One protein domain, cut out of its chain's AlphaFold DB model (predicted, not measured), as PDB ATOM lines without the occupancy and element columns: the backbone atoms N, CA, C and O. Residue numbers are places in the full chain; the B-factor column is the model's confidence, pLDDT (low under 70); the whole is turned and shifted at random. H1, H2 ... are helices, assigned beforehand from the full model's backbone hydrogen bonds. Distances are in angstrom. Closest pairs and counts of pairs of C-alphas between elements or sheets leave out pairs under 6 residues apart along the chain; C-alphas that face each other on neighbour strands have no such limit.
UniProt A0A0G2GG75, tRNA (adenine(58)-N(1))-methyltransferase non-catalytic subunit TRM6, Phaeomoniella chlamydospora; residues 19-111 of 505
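Overview. This is residues 19 to 111 of the 505 residues of the protein "tRNA (adenine(58)-N(1))-methyltransferase non-catalytic subunit TRM6" of Phaeomoniella chlamydospora (UniProt A0A0G2GG75). A loose zigzag of three helices, H2, H3 and H4, makes the larger part, with H1 set off at the other end of the domain and only just reaching H4. A long unnamed stretch, residues 31 to 62, sweeps round one side from H1 to H2, and residues 30 to 35 stick out. The printed part has 93 residues with four named helices, in the order H1, H2, H3, H4, and no named strand. The class is all helix, though under half of the residues, 46 of 93, are in named elements. The whole is loose, with a radius of gyration of the C-alphas of 15.5 A and spans of 46 by 32 by 19 A.

Arrangement. H1, residues 19 to 30, and H4, residues 96 to 110, only just touch, with 3 pairs of C-alphas within 8 A. Their closest C-alphas, those of Glu 22 and Ala 100, are 7.8 A apart, and the helices run opposite ways at a shallow tilt of 7 degrees. H1 touches with residue 22 alone, H4 with residues 96 to 100 alone. H2, residues 63 to 70, touches H3, residues 76 to 86, in a helical hairpin at a steep tilt of 41 degrees, opposite ways; the closest C-alphas, of Lys 70 and Ala 76, are 5.9 A apart. H3 and H4 touch as a second helical hairpin at a shallow tilt of 32 degrees, opposite ways, closest at the C-alphas of Gly 77 and Tyr 110, 4.8 A. The packing is mostly aligned, but only just: 2 of these 3 pairs are at a shallow tilt. H1 is apart from H2 and H3, and H2 from H4. In H1, H2, H3 and H4 every O i to N i+4 pair is within hydrogen-bond range.

Along the chain. H1 begins at C-alpha 19 (14.995, 67.637, 38.502) and is 16.3 A long; H2 is 10.8 A and H3 15.1 A. H4, 21.1 A, ends at C-alpha 110 (15.812, 83.245, 28.541).

Size, cuts and confidence. The C-alphas farthest apart, of Gly 32 and Gly 71, are 46.7 A apart. The printed part has no cut. The link from H1 to H2 is long, H2 to H3 tight, H3 to H4 short. Mean pLDDT of the printed part is 76.0; residues 19 to 46 and 72 to 75 are under 70.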
ATOM      1  N   ALA A  19      15.790  68.395  37.531       66.50
ATOM      2  CA  ALA A  19      14.995  67.637  38.502       66.50
ATOM      3  C   ALA A  19      15.717  66.369  38.993       66.50
ATOM      4  O   ALA A  19      15.593  66.007  40.159       66.50
ATOM      5  N   LEU A  20      16.488  65.709  38.120       65.81
ATOM      6  CA  LEU A  20      17.305  64.537  38.459       65.81
ATOM      7  C   LEU A  20      18.499  64.913  39.347       65.81
ATOM      8  O   LEU A  20      18.831  64.180  40.279       65.81
ATOM      9  N   ILE A  21      19.114  66.073  39.094       65.12
ATOM     10  CA  ILE A  21      20.171  66.617  39.953       65.12
ATOM     11  C   ILE A  21      19.588  66.928  41.335       65.12
ATOM     12  O   ILE A  21      20.096  66.430  42.329       65.12
ATOM     13  N   GLU A  22      18.455  67.632  41.406       61.78
ATOM     14  CA  GLU A  22      17.793  67.923  42.685       61.78
ATOM     15  C   GLU A  22      17.372  66.656  43.446       61.78
ATOM     16  O   GLU A  22      17.484  66.607  44.670       61.78
ATOM     17  N   GLN A  23      16.876  65.629  42.752       62.59
ATOM     18  CA  GLN A  23      16.488  64.369  43.384       62.59
ATOM     19  C   GLN A  23      17.699  63.632  43.960       62.59
ATOM     20  O   GLN A  23      17.648  63.206  45.110       62.59
ATOM     21  N   SER A  24      18.800  63.546  43.210       60.09
ATOM     22  CA  SER A  24      20.028  62.914  43.709       60.09
ATOM     23  C   SER A  24      20.644  63.678  44.887       60.09
ATOM     24  O   SER A  24      21.117  63.055  45.834       60.09
ATOM     25  N   GLU A  25      20.563  65.012  44.889       59.69
ATOM     26  CA  GLU A  25      20.963  65.844  46.025       59.69
ATOM     27  C   GLU A  25      20.095  65.569  47.269       59.69
ATOM     28  O   GLU A  25      20.627  65.361  48.360       59.69
ATOM     29  N   VAL A  26      18.764  65.517  47.128       59.16
ATOM     30  CA  VAL A  26      17.846  65.266  48.258       59.16
ATOM     31  C   VAL A  26      17.969  63.841  48.801       59.16
ATOM     32  O   VAL A  26      17.968  63.660  50.020       59.16
ATOM     33  N   ASP A  27      18.120  62.843  47.931       59.25
ATOM     34  CA  ASP A  27      18.313  61.447  48.337       59.25
ATOM     35  C   ASP A  27      19.651  61.260  49.077       59.25
ATOM     36  O   ASP A  27      19.717  60.514  50.058       59.25
ATOM     37  N   ALA A  28      20.700  61.995  48.680       55.62
ATOM     38  CA  ALA A  28      21.987  62.006  49.375       55.62
ATOM     39  C   ALA A  28      21.899  62.627  50.784       55.62
ATOM     40  O   ALA A  28      22.536  62.123  51.710       55.62
ATOM     41  N   ALA A  29      21.084  63.670  50.978       53.72
ATOM     42  CA  ALA A  29      20.844  64.252  52.302       53.72
ATOM     43  C   ALA A  29      19.934  63.388  53.193       53.72
ATOM     44  O   ALA A  29      20.084  63.398  54.413       53.72
ATOM     45  N   ALA A  30      19.000  62.631  52.609       56.59
ATOM     46  CA  ALA A  30      18.092  61.766  53.362       56.59
ATOM     47  C   ALA A  30      18.754  60.465  53.851       56.59
ATOM     48  O   ALA A  30      18.418  59.986  54.932       56.59
ATOM     49  N   ASN A  31      19.685  59.896  53.074       50.47
ATOM     50  CA  ASN A  31      20.246  58.567  53.344       50.47
ATOM     51  C   ASN A  31      21.595  58.551  54.071       50.47
ATOM     52  O   ASN A  31      22.116  57.463  54.292       50.47
ATOM     53  N   GLY A  32      22.140  59.698  54.490       50.41
ATOM     54  CA  GLY A  32      23.282  59.732  55.412       50.41
ATOM     55  C   GLY A  32      24.452  58.831  54.997       50.41
ATOM     56  O   GLY A  32      24.940  58.072  55.830       50.41
ATOM     57  N   ASP A  33      24.887  58.967  53.739       47.06
ATOM     58  CA  ASP A  33      26.040  58.300  53.111       47.06
ATOM     59  C   ASP A  33      25.779  56.891  52.524       47.06
ATOM     60  O   ASP A  33      25.652  55.900  53.239       47.06
ATOM     61  N   GLN A  34      25.730  56.802  51.188       41.38
ATOM     62  CA  GLN A  34      26.625  55.981  50.349       41.38
ATOM     63  C   GLN A  34      26.133  55.961  48.888       41.38
ATOM     64  O   GLN A  34      24.973  55.669  48.611       41.38
ATOM     65  N   ALA A  35      27.071  56.215  47.967       40.16
ATOM     66  CA  ALA A  35      26.950  56.259  46.502       40.16
ATOM     67  C   ALA A  35      26.428  57.579  45.897       40.16
ATOM     68  O   ALA A  35      25.332  57.662  45.346       40.16
ATOM     69  N   THR A  36      27.282  58.605  45.916       39.59
ATOM     70  CA  THR A  36      27.212  59.726  44.971       39.59
ATOM     71  C   THR A  36      27.545  59.229  43.554       39.59
ATOM     72  O   THR A  36      28.616  58.654  43.347       39.59
ATOM     73  N   PRO A  37      26.675  59.430  42.546       41.03
ATOM     74  CA  PRO A  37      27.076  59.303  41.150       41.03
ATOM     75  C   PRO A  37      28.114  60.389  40.830       41.03
ATOM     76  O   PRO A  37      28.018  61.511  41.334       41.03
ATOM     77  N   GLU A  38      29.102  60.081  39.988       35.03
ATOM     78  CA  GLU A  38      30.106  61.058  39.554       35.03
ATOM     79  C   GLU A  38      29.426  62.279  38.903       35.03
ATOM     80  O   GLU A  38      28.865  62.186  37.813       35.03
ATOM     81  N   GLY A  39      29.456  63.426  39.595       44.19
ATOM     82  CA  GLY A  39      28.918  64.705  39.115       44.19
ATOM     83  C   GLY A  39      27.943  65.431  40.052       44.19
ATOM     84  O   GLY A  39      27.610  66.580  39.767       44.19
ATOM     85  N   SER A  40      27.500  64.833  41.165       42.06
ATOM     86  CA  SER A  40      26.616  65.513  42.128       42.06
ATOM     87  C   SER A  40      27.397  66.403  43.104       42.06
ATOM     88  O   SER A  40      28.296  65.926  43.801       42.06
ATOM     89  N   THR A  41      27.030  67.683  43.205       44.91
ATOM     90  CA  THR A  41      27.464  68.564  44.297       44.91
ATOM     91  C   THR A  41      26.852  68.095  45.623       44.91
ATOM     92  O   THR A  41      25.636  67.941  45.687       44.91
ATOM     93  N   PRO A  42      27.638  67.862  46.692       45.44
ATOM     94  CA  PRO A  42      27.088  67.514  48.003       45.44
ATOM     95  C   PRO A  42      26.128  68.603  48.502       45.44
ATOM     96  O   PRO A  42      26.429  69.794  48.351       45.44
ATOM     97  N   ILE A  43      25.009  68.222  49.134       48.12
ATOM     98  CA  ILE A  43      24.210  69.176  49.911       48.12
ATOM     99  C   ILE A  43      25.068  69.638  51.087       48.12
ATOM    100  O   ILE A  43      25.281  68.925  52.064       48.12
ATOM    101  N   ASP A  44      25.594  70.848  50.962       57.38
ATOM    102  CA  ASP A  44      26.285  71.529  52.040       57.38
ATOM    103  C   ASP A  44      25.245  72.158  52.977       57.38
ATOM    104  O   ASP A  44      24.845  73.314  52.804       57.38
ATOM    105  N   ASP A  45      24.800  71.386  53.973       57.78
ATOM    106  CA  ASP A  45      23.886  71.836  55.035       57.78
ATOM    107  C   ASP A  45      24.453  73.009  55.861       57.78
ATOM    108  O   ASP A  45      23.732  73.638  56.641       57.78
ATOM    109  N   SER A  46      25.734  73.367  55.682       66.75
ATOM    110  CA  SER A  46      26.305  74.567  56.297       66.75
ATOM    111  C   SER A  46      25.823  75.863  55.631       66.75
ATOM    112  O   SER A  46      25.806  76.923  56.277       66.75
ATOM    113  N   LYS A  47      25.371  75.803  54.368       79.75
ATOM    114  CA  LYS A  47      24.927  76.983  53.619       79.75
ATOM    115  C   LYS A  47      23.600  77.488  54.152       79.75
ATOM    116  O   LYS A  47      22.596  76.788  54.207       79.75
ATOM    117  N   ASN A  48      23.575  78.762  54.507       84.12
ATOM    118  CA  ASN A  48      22.372  79.451  54.941       84.12
ATOM    119  C   ASN A  48      22.452  80.925  54.543       84.12
ATOM    120  O   ASN A  48      23.499  81.440  54.160       84.12
ATOM    121  N   ASN A  49      21.326  81.620  54.648       87.94
ATOM    122  CA  ASN A  49      21.207  83.007  54.220       87.94
ATOM    123  C   ASN A  49      21.654  84.038  55.270       87.94
ATOM    124  O   ASN A  49      21.430  85.222  55.049       87.94
ATOM    125  N   ARG A  50      22.288  83.640  56.389       89.38
ATOM    126  CA  ARG A  50      22.617  84.575  57.486       89.38
ATOM    127  C   ARG A  50      23.567  85.702  57.067       89.38
ATOM    128  O   ARG A  50      23.492  86.789  57.621       89.38
ATOM    129  N   ASN A  51      24.449  85.418  56.105       87.75
ATOM    130  CA  ASN A  51      25.468  86.341  55.599       87.75
ATOM    131  C   ASN A  51      25.136  86.888  54.200       87.75
ATOM    132  O   ASN A  51      25.937  87.628  53.634       87.75
ATOM    133  N   ILE A  52      23.987  86.516  53.623       87.88
ATOM    134  CA  ILE A  52      23.585  87.006  52.302       87.88
ATOM    135  C   ILE A  52      23.041  88.424  52.470       87.88
ATOM    136  O   ILE A  52      22.010  88.627  53.111       87.88
ATOM    137  N   VAL A  53      23.720  89.392  51.860       89.56
ATOM    138  CA  VAL A  53      23.280  90.790  51.785       89.56
ATOM    139  C   VAL A  53      22.614  91.027  50.431       89.56
ATOM    140  O   VAL A  53      23.126  90.590  49.400       89.56
ATOM    141  N   ASP A  54      21.465  91.701  50.428       89.81
ATOM    142  CA  ASP A  54      20.766  92.079  49.196       89.81
ATOM    143  C   ASP A  54      21.445  93.296  48.553       89.81
ATOM    144  O   ASP A  54      21.078  94.443  48.798       89.81
ATOM    145  N   ASP A  55      22.497  93.030  47.777       89.94
ATOM    146  CA  ASP A  55      23.264  94.042  47.055       89.94
ATOM    147  C   ASP A  55      22.996  93.942  45.541       89.94
ATOM    148  O   ASP A  55      23.312  92.904  44.937       89.94
ATOM    149  N   PRO A  56      22.463  94.995  44.887       86.12
ATOM    150  CA  PRO A  56      22.259  95.006  43.440       86.12
ATOM    151  C   PRO A  56      23.559  94.824  42.639       86.12
ATOM    152  O   PRO A  56      23.495  94.336  41.511       86.12
ATOM    153  N   ALA A  57      24.730  95.129  43.213       89.38
ATOM    154  CA  ALA A  57      26.033  94.891  42.587       89.38
ATOM    155  C   ALA A  57      26.450  93.404  42.573       89.38
ATOM    156  O   ALA A  57      27.472  93.049  41.981       89.38
ATOM    157  N   SER A  58      25.653  92.508  43.175       90.19
ATOM    158  CA  SER A  58      25.922  91.063  43.176       90.19
ATOM    159  C   SER A  58      25.890  90.439  41.780       90.19
ATOM    160  O   SER A  58      26.488  89.386  41.557       90.19
ATOM    161  N   GLN A  59      25.171  91.056  40.840       92.81
ATOM    162  CA  GLN A  59      25.146  90.656  39.439       92.81
ATOM    163  C   GLN A  59      26.043  91.597  38.632       92.81
ATOM    164  O   GLN A  59      25.695  92.758  38.437       92.81
ATOM    165  N   LYS A  60      27.187  91.087  38.160       93.38
ATOM    166  CA  LYS A  60      28.160  91.888  37.401       93.38
ATOM    167  C   LYS A  60      27.769  92.111  35.940       93.38
ATOM    168  O   LYS A  60      28.252  93.063  35.344       93.38
ATOM    169  N   LEU A  61      26.926  91.249  35.373       91.62
ATOM    170  CA  LEU A  61      26.454  91.374  34.000       91.62
ATOM    171  C   LEU A  61      25.355  92.441  33.908       91.62
ATOM    172  O   LEU A  61      24.288  92.314  34.521       91.62
ATOM    173  N   THR A  62      25.615  93.481  33.125       92.44
ATOM    174  CA  THR A  62      24.700  94.606  32.915       92.44
ATOM    175  C   THR A  62      23.529  94.231  32.004       92.44
ATOM    176  O   THR A  62      23.539  93.221  31.297       92.44
ATOM    177  N   MET A  63      22.476  95.055  32.004       90.00
ATOM    178  CA  MET A  63      21.330  94.837  31.115       90.00
ATOM    179  C   MET A  63      21.718  94.969  29.635       90.00
ATOM    180  O   MET A  63      21.258  94.167  28.828       90.00
ATOM    181  N   GLU A  64      22.585  95.927  29.298       91.50
ATOM    182  CA  GLU A  64      23.078  96.150  27.932       91.50
ATOM    183  C   GLU A  64      23.847  94.928  27.413       91.50
ATOM    184  O   GLU A  64      23.594  94.458  26.306       91.50
ATOM    185  N   GLU A  65      24.705  94.330  28.245       90.25
ATOM    186  CA  GLU A  65      25.413  93.089  27.906       90.25
ATOM    187  C   GLU A  65      24.443  91.911  27.731       90.25
ATOM    188  O   GLU A  65      24.569  91.139  26.781       90.25
ATOM    189  N   ILE A  66      23.425  91.786  28.592       88.38
ATOM    190  CA  ILE A  66      22.378  90.759  28.447       88.38
ATOM    191  C   ILE A  66      21.611  90.931  27.132       88.38
ATOM    192  O   ILE A  66      21.206  89.939  26.525       88.38
ATOM    193  N   GLU A  67      21.351  92.163  26.702       87.25
ATOM    194  CA  GLU A  67      20.676  92.443  25.435       87.25
ATOM    195  C   GLU A  67      21.567  92.153  24.232       87.25
ATOM    196  O   GLU A  67      21.098  91.505  23.295       87.25
ATOM    197  N   ALA A  68      22.850  92.511  24.295       87.69
ATOM    198  CA  ALA A  68      23.827  92.150  23.273       87.69
ATOM    199  C   ALA A  68      23.906  90.625  23.085       87.69
ATOM    200  O   ALA A  68      23.907  90.134  21.956       87.69
ATOM    201  N   LEU A  69      23.863  89.857  24.179       85.19
ATOM    202  CA  LEU A  69      23.868  88.392  24.131       85.19
ATOM    203  C   LEU A  69      22.606  87.793  23.492       85.19
ATOM    204  O   LEU A  69      22.683  86.706  22.928       85.19
ATOM    205  N   LYS A  70      21.454  88.478  23.537       82.69
ATOM    206  CA  LYS A  70      20.234  88.018  22.843       82.69
ATOM    207  C   LYS A  70      20.320  88.176  21.325       82.69
ATOM    208  O   LYS A  70      19.574  87.499  20.627       82.69
ATOM    209  N   GLY A  71      21.160  89.091  20.837       70.69
ATOM    210  CA  GLY A  71      21.348  89.351  19.408       70.69
ATOM    211  C   GLY A  71      22.168  88.276  18.691       70.69
ATOM    212  O   GLY A  71      22.100  88.175  17.468       70.69
ATOM    213  N   ASN A  72      22.907  87.450  19.439       63.06
ATOM    214  CA  ASN A  72      23.638  86.313  18.890       63.06
ATOM    215  C   ASN A  72      22.689  85.125  18.641       63.06
ATOM    216  O   ASN A  72      21.731  84.909  19.376       63.06
ATOM    217  N   SER A  73      22.957  84.377  17.566       62.84
ATOM    218  CA  SER A  73      22.099  83.323  16.998       62.84
ATOM    219  C   SER A  73      21.747  82.150  17.945       62.84
ATOM    220  O   SER A  73      22.086  82.118  19.128       62.84
ATOM    221  N   THR A  74      21.024  81.168  17.400       59.72
ATOM    222  CA  THR A  74      20.438  79.984  18.051       59.72
ATOM    223  C   THR A  74      21.310  79.386  19.171       59.72
ATOM    224  O   THR A  74      22.387  78.861  18.919       59.72
ATOM    225  N   GLY A  75      20.826  79.426  20.419       66.00
ATOM    226  CA  GLY A  75      21.561  78.925  21.597       66.00
ATOM    227  C   GLY A  75      21.841  79.977  22.673       66.00
ATOM    228  O   GLY A  75      22.012  79.599  23.833       66.00
ATOM    229  N   ALA A  76      21.731  81.268  22.332       75.81
ATOM    230  CA  ALA A  76      21.945  82.405  23.236       75.81
ATOM    231  C   ALA A  76      21.282  82.264  24.615       75.81
ATOM    232  O   ALA A  76      21.853  82.661  25.624       75.81
ATOM    233  N   GLY A  77      20.097  81.649  24.697       85.06
ATOM    234  CA  GLY A  77      19.404  81.437  25.969       85.06
ATOM    235  C   GLY A  77      20.244  80.695  27.014       85.06
ATOM    236  O   GLY A  77      20.224  81.076  28.180       85.06
ATOM    237  N   ARG A  78      21.010  79.672  26.618       84.06
ATOM    238  CA  ARG A  78      21.870  78.913  27.544       84.06
ATOM    239  C   ARG A  78      23.112  79.683  27.938       84.06
ATOM    240  O   ARG A  78      23.455  79.701  29.115       84.06
ATOM    241  N   ASP A  79      23.738  80.327  26.966       86.44
ATOM    242  CA  ASP A  79      24.969  81.082  27.178       86.44
ATOM    243  C   ASP A  79      24.702  82.272  28.099       86.44
ATOM    244  O   ASP A  79      25.426  82.473  29.071       86.44
ATOM    245  N   ILE A  80      23.570  82.961  27.901       89.75
ATOM    246  CA  ILE A  80      23.077  84.004  28.808       89.75
ATOM    247  C   ILE A  80      22.924  83.457  30.229       89.75
ATOM    248  O   ILE A  80      23.347  84.097  31.186       89.75
ATOM    249  N   ILE A  81      22.304  82.287  30.397       89.69
ATOM    250  CA  ILE A  81      22.066  81.709  31.727       89.69
ATOM    251  C   ILE A  81      23.386  81.324  32.396       89.69
ATOM    252  O   ILE A  81      23.592  81.680  33.556       89.69
ATOM    253  N   SER A  82      24.281  80.662  31.661       89.88
ATOM    254  CA  SER A  82      25.620  80.290  32.123       89.88
ATOM    255  C   SER A  82      26.418  81.521  32.555       89.88
ATOM    256  O   SER A  82      26.915  81.581  33.679       89.88
ATOM    257  N   GLN A  83      26.445  82.562  31.723       91.62
ATOM    258  CA  GLN A  83      27.169  83.795  32.011       91.62
ATOM    259  C   GLN A  83      26.560  84.554  33.197       91.62
ATOM    260  O   GLN A  83      27.301  85.051  34.042       91.62
ATOM    261  N   ILE A  84      25.227  84.591  33.330       91.94
ATOM    262  CA  ILE A  84      24.531  85.162  34.499       91.94
ATOM    263  C   ILE A  84      24.895  84.422  35.792       91.94
ATOM    264  O   ILE A  84      25.017  85.061  36.838       91.94
ATOM    265  N   LEU A  85      25.018  83.093  35.744       90.88
ATOM    266  CA  LEU A  85      25.394  82.271  36.897       90.88
ATOM    267  C   LEU A  85      26.862  82.499  37.284       90.88
ATOM    268  O   LEU A  85      27.145  82.702  38.460       90.88
ATOM    269  N   GLN A  86      27.773  82.535  36.306       91.94
ATOM    270  CA  GLN A  86      29.212  82.751  36.523       91.94
ATOM    271  C   GLN A  86      29.546  84.161  37.033       91.94
ATOM    272  O   GLN A  86      30.477  84.340  37.814       91.94
ATOM    273  N   SER A  87      28.794  85.175  36.601       92.62
ATOM    274  CA  SER A  87      29.009  86.583  36.973       92.62
ATOM    275  C   SER A  87      28.375  86.982  38.312       92.62
ATOM    276  O   SER A  87      28.552  88.117  38.761       92.62
ATOM    277  N   HIS A  88      27.654  86.069  38.970       93.19
ATOM    278  CA  HIS A  88      26.998  86.329  40.245       93.19
ATOM    279  C   HIS A  88      27.960  86.100  41.422       93.19
ATOM    280  O   HIS A  88      28.382  84.978  41.684       93.19
ATOM    281  N   THR A  89      28.259  87.150  42.189       91.12
ATOM    282  CA  THR A  89      29.313  87.133  43.226       91.12
ATOM    283  C   THR A  89      29.004  86.257  44.435       91.12
ATOM    284  O   THR A  89      29.910  85.636  44.967       91.12
ATOM    285  N   ALA A  90      27.739  86.202  44.858       88.25
ATOM    286  CA  ALA A  90      27.286  85.436  46.024       88.25
ATOM    287  C   ALA A  90      26.465  84.194  45.624       88.25
ATOM    288  O   ALA A  90      25.448  83.870  46.244       88.25
ATOM    289  N   ILE A  91      26.803  83.564  44.492       87.69
ATOM    290  CA  ILE A  91      26.060  82.396  43.987       87.69
ATOM    291  C   ILE A  91      26.345  81.145  44.825       87.69
ATOM    292  O   ILE A  91      25.457  80.331  45.048       87.69
ATOM    293  N   ASP A  92      27.564  81.045  45.338       86.81
ATOM    294  CA  ASP A  92      28.102  79.996  46.197       86.81
ATOM    295  C   ASP A  92      27.469  79.980  47.595       86.81
ATOM    296  O   ASP A  92      27.310  78.905  48.173       86.81
ATOM    297  N   GLN A  93      27.041  81.144  48.098       87.56
ATOM    298  CA  GLN A  93      26.345  81.301  49.383       87.56
ATOM    299  C   GLN A  93      24.903  80.768  49.364       87.56
ATOM    300  O   GLN A  93      24.271  80.619  50.412       87.56
ATOM    301  N   LYS A  94      24.345  80.500  48.177       86.12
ATOM    302  CA  LYS A  94      22.987  79.970  48.022       86.12
ATOM    303  C   LYS A  94      22.927  78.504  48.448       86.12
ATOM    304  O   LYS A  94      23.770  77.696  48.071       86.12
ATOM    305  N   THR A  95      21.869  78.142  49.173       85.50
ATOM    306  CA  THR A  95      21.497  76.732  49.376       85.50
ATOM    307  C   THR A  95      21.148  76.075  48.042       85.50
ATOM    308  O   THR A  95      20.693  76.777  47.131       85.50
ATOM    309  N   ALA A  96      21.250  74.745  47.949       81.00
ATOM    310  CA  ALA A  96      20.890  73.974  46.753       81.00
ATOM    311  C   ALA A  96      19.501  74.359  46.201       81.00
ATOM    312  O   ALA A  96      19.361  74.776  45.050       81.00
ATOM    313  N   PHE A  97      18.476  74.397  47.063       81.75
ATOM    314  CA  PHE A  97      17.122  74.794  46.658       81.75
ATOM    315  C   PHE A  97      17.012  76.237  46.156       81.75
ATOM    316  O   PHE A  97      16.220  76.518  45.253       81.75
ATOM    317  N   SER A  98      17.764  77.169  46.746       85.00
ATOM    318  CA  SER A  98      17.737  78.572  46.324       85.00
ATOM    319  C   SER A  98      18.507  78.801  45.020       85.00
ATOM    320  O   SER A  98      18.078  79.626  44.208       85.00
ATOM    321  N   LEU A  99      19.580  78.037  44.785       86.00
ATOM    322  CA  LEU A  99      20.310  78.000  43.522       86.00
ATOM    323  C   LEU A  99      19.420  77.442  42.409       86.00
ATOM    324  O   LEU A  99      19.221  78.113  41.399       86.00
ATOM    325  N   ALA A 100      18.783  76.295  42.628       81.94
ATOM    326  CA  ALA A 100      17.911  75.690  41.628       81.94
ATOM    327  C   ALA A 100      16.684  76.565  41.306       81.94
ATOM    328  O   ALA A 100      16.357  76.788  40.138       81.94
ATOM    329  N   LYS A 101      16.066  77.198  42.317       86.12
ATOM    330  CA  LYS A 101      15.007  78.207  42.110       86.12
ATOM    331  C   LYS A 101      15.500  79.400  41.281       86.12
ATOM    332  O   LYS A 101      14.757  79.932  40.451       86.12
ATOM    333  N   TYR A 102      16.737  79.847  41.510       88.50
ATOM    334  CA  TYR A 102      17.350  80.927  40.740       88.50
ATOM    335  C   TYR A 102      17.561  80.513  39.279       88.50
ATOM    336  O   TYR A 102      17.120  81.245  38.388       88.50
ATOM    337  N   THR A 103      18.139  79.335  39.037       87.44
ATOM    338  CA  THR A 103      18.373  78.761  37.705       87.44
ATOM    339  C   THR A 103      17.067  78.564  36.940       87.44
ATOM    340  O   THR A 103      16.937  79.075  35.828       87.44
ATOM    341  N   LEU A 104      16.038  77.971  37.558       84.81
ATOM    342  CA  LEU A 104      14.712  77.782  36.954       84.81
ATOM    343  C   LEU A 104      14.100  79.114  36.498       84.81
ATOM    344  O   LEU A 104      13.573  79.222  35.388       84.81
ATOM    345  N   ARG A 105      14.212  80.170  37.314       88.31
ATOM    346  CA  ARG A 105      13.732  81.514  36.950       88.31
ATOM    347  C   ARG A 105      14.460  82.073  35.723       88.31
ATOM    348  O   ARG A 105      13.832  82.747  34.905       88.31
ATOM    349  N   LYS A 106      15.766  81.823  35.590       90.19
ATOM    350  CA  LYS A 106      16.563  82.255  34.431       90.19
ATOM    351  C   LYS A 106      16.235  81.418  33.193       90.19
ATOM    352  O   LYS A 106      15.941  82.015  32.159       90.19
ATOM    353  N   ASN A 107      16.128  80.094  33.332       87.56
ATOM    354  CA  ASN A 107      15.614  79.177  32.308       87.56
ATOM    355  C   ASN A 107      14.262  79.666  31.764       87.56
ATOM    356  O   ASN A 107      14.142  79.930  30.574       87.56
ATOM    357  N   LYS A 108      13.270  79.933  32.623       86.31
ATOM    358  CA  LYS A 108      11.942  80.408  32.188       86.31
ATOM    359  C   LYS A 108      11.977  81.750  31.436       86.31
ATOM    360  O   LYS A 108      11.120  82.000  30.587       86.31
ATOM    361  N   LYS A 109      12.935  82.629  31.754       88.06
ATOM    362  CA  LYS A 109      13.063  83.959  31.134       88.06
ATOM    363  C   LYS A 109      13.769  83.906  29.777       88.06
ATOM    364  O   LYS A 109      13.277  84.530  28.837       88.06
ATOM    365  N   TYR A 110      14.902  83.207  29.695       87.56
ATOM    366  CA  TYR A 110      15.812  83.245  28.541       87.56
ATOM    367  C   TYR A 110      15.725  82.007  27.641       87.56
ATOM    368  O   TYR A 110      16.116  82.075  26.481       87.56
ATOM    369  N   LEU A 111      15.172  80.901  28.138       85.56
ATOM    370  CA  LEU A 111      15.001  79.654  27.400       85.56
ATOM    371  C   LEU A 111      13.506  79.375  27.200       85.56
ATOM    372  O   LEU A 111      12.878  78.608  27.932       85.56
TER     373      LEU A 111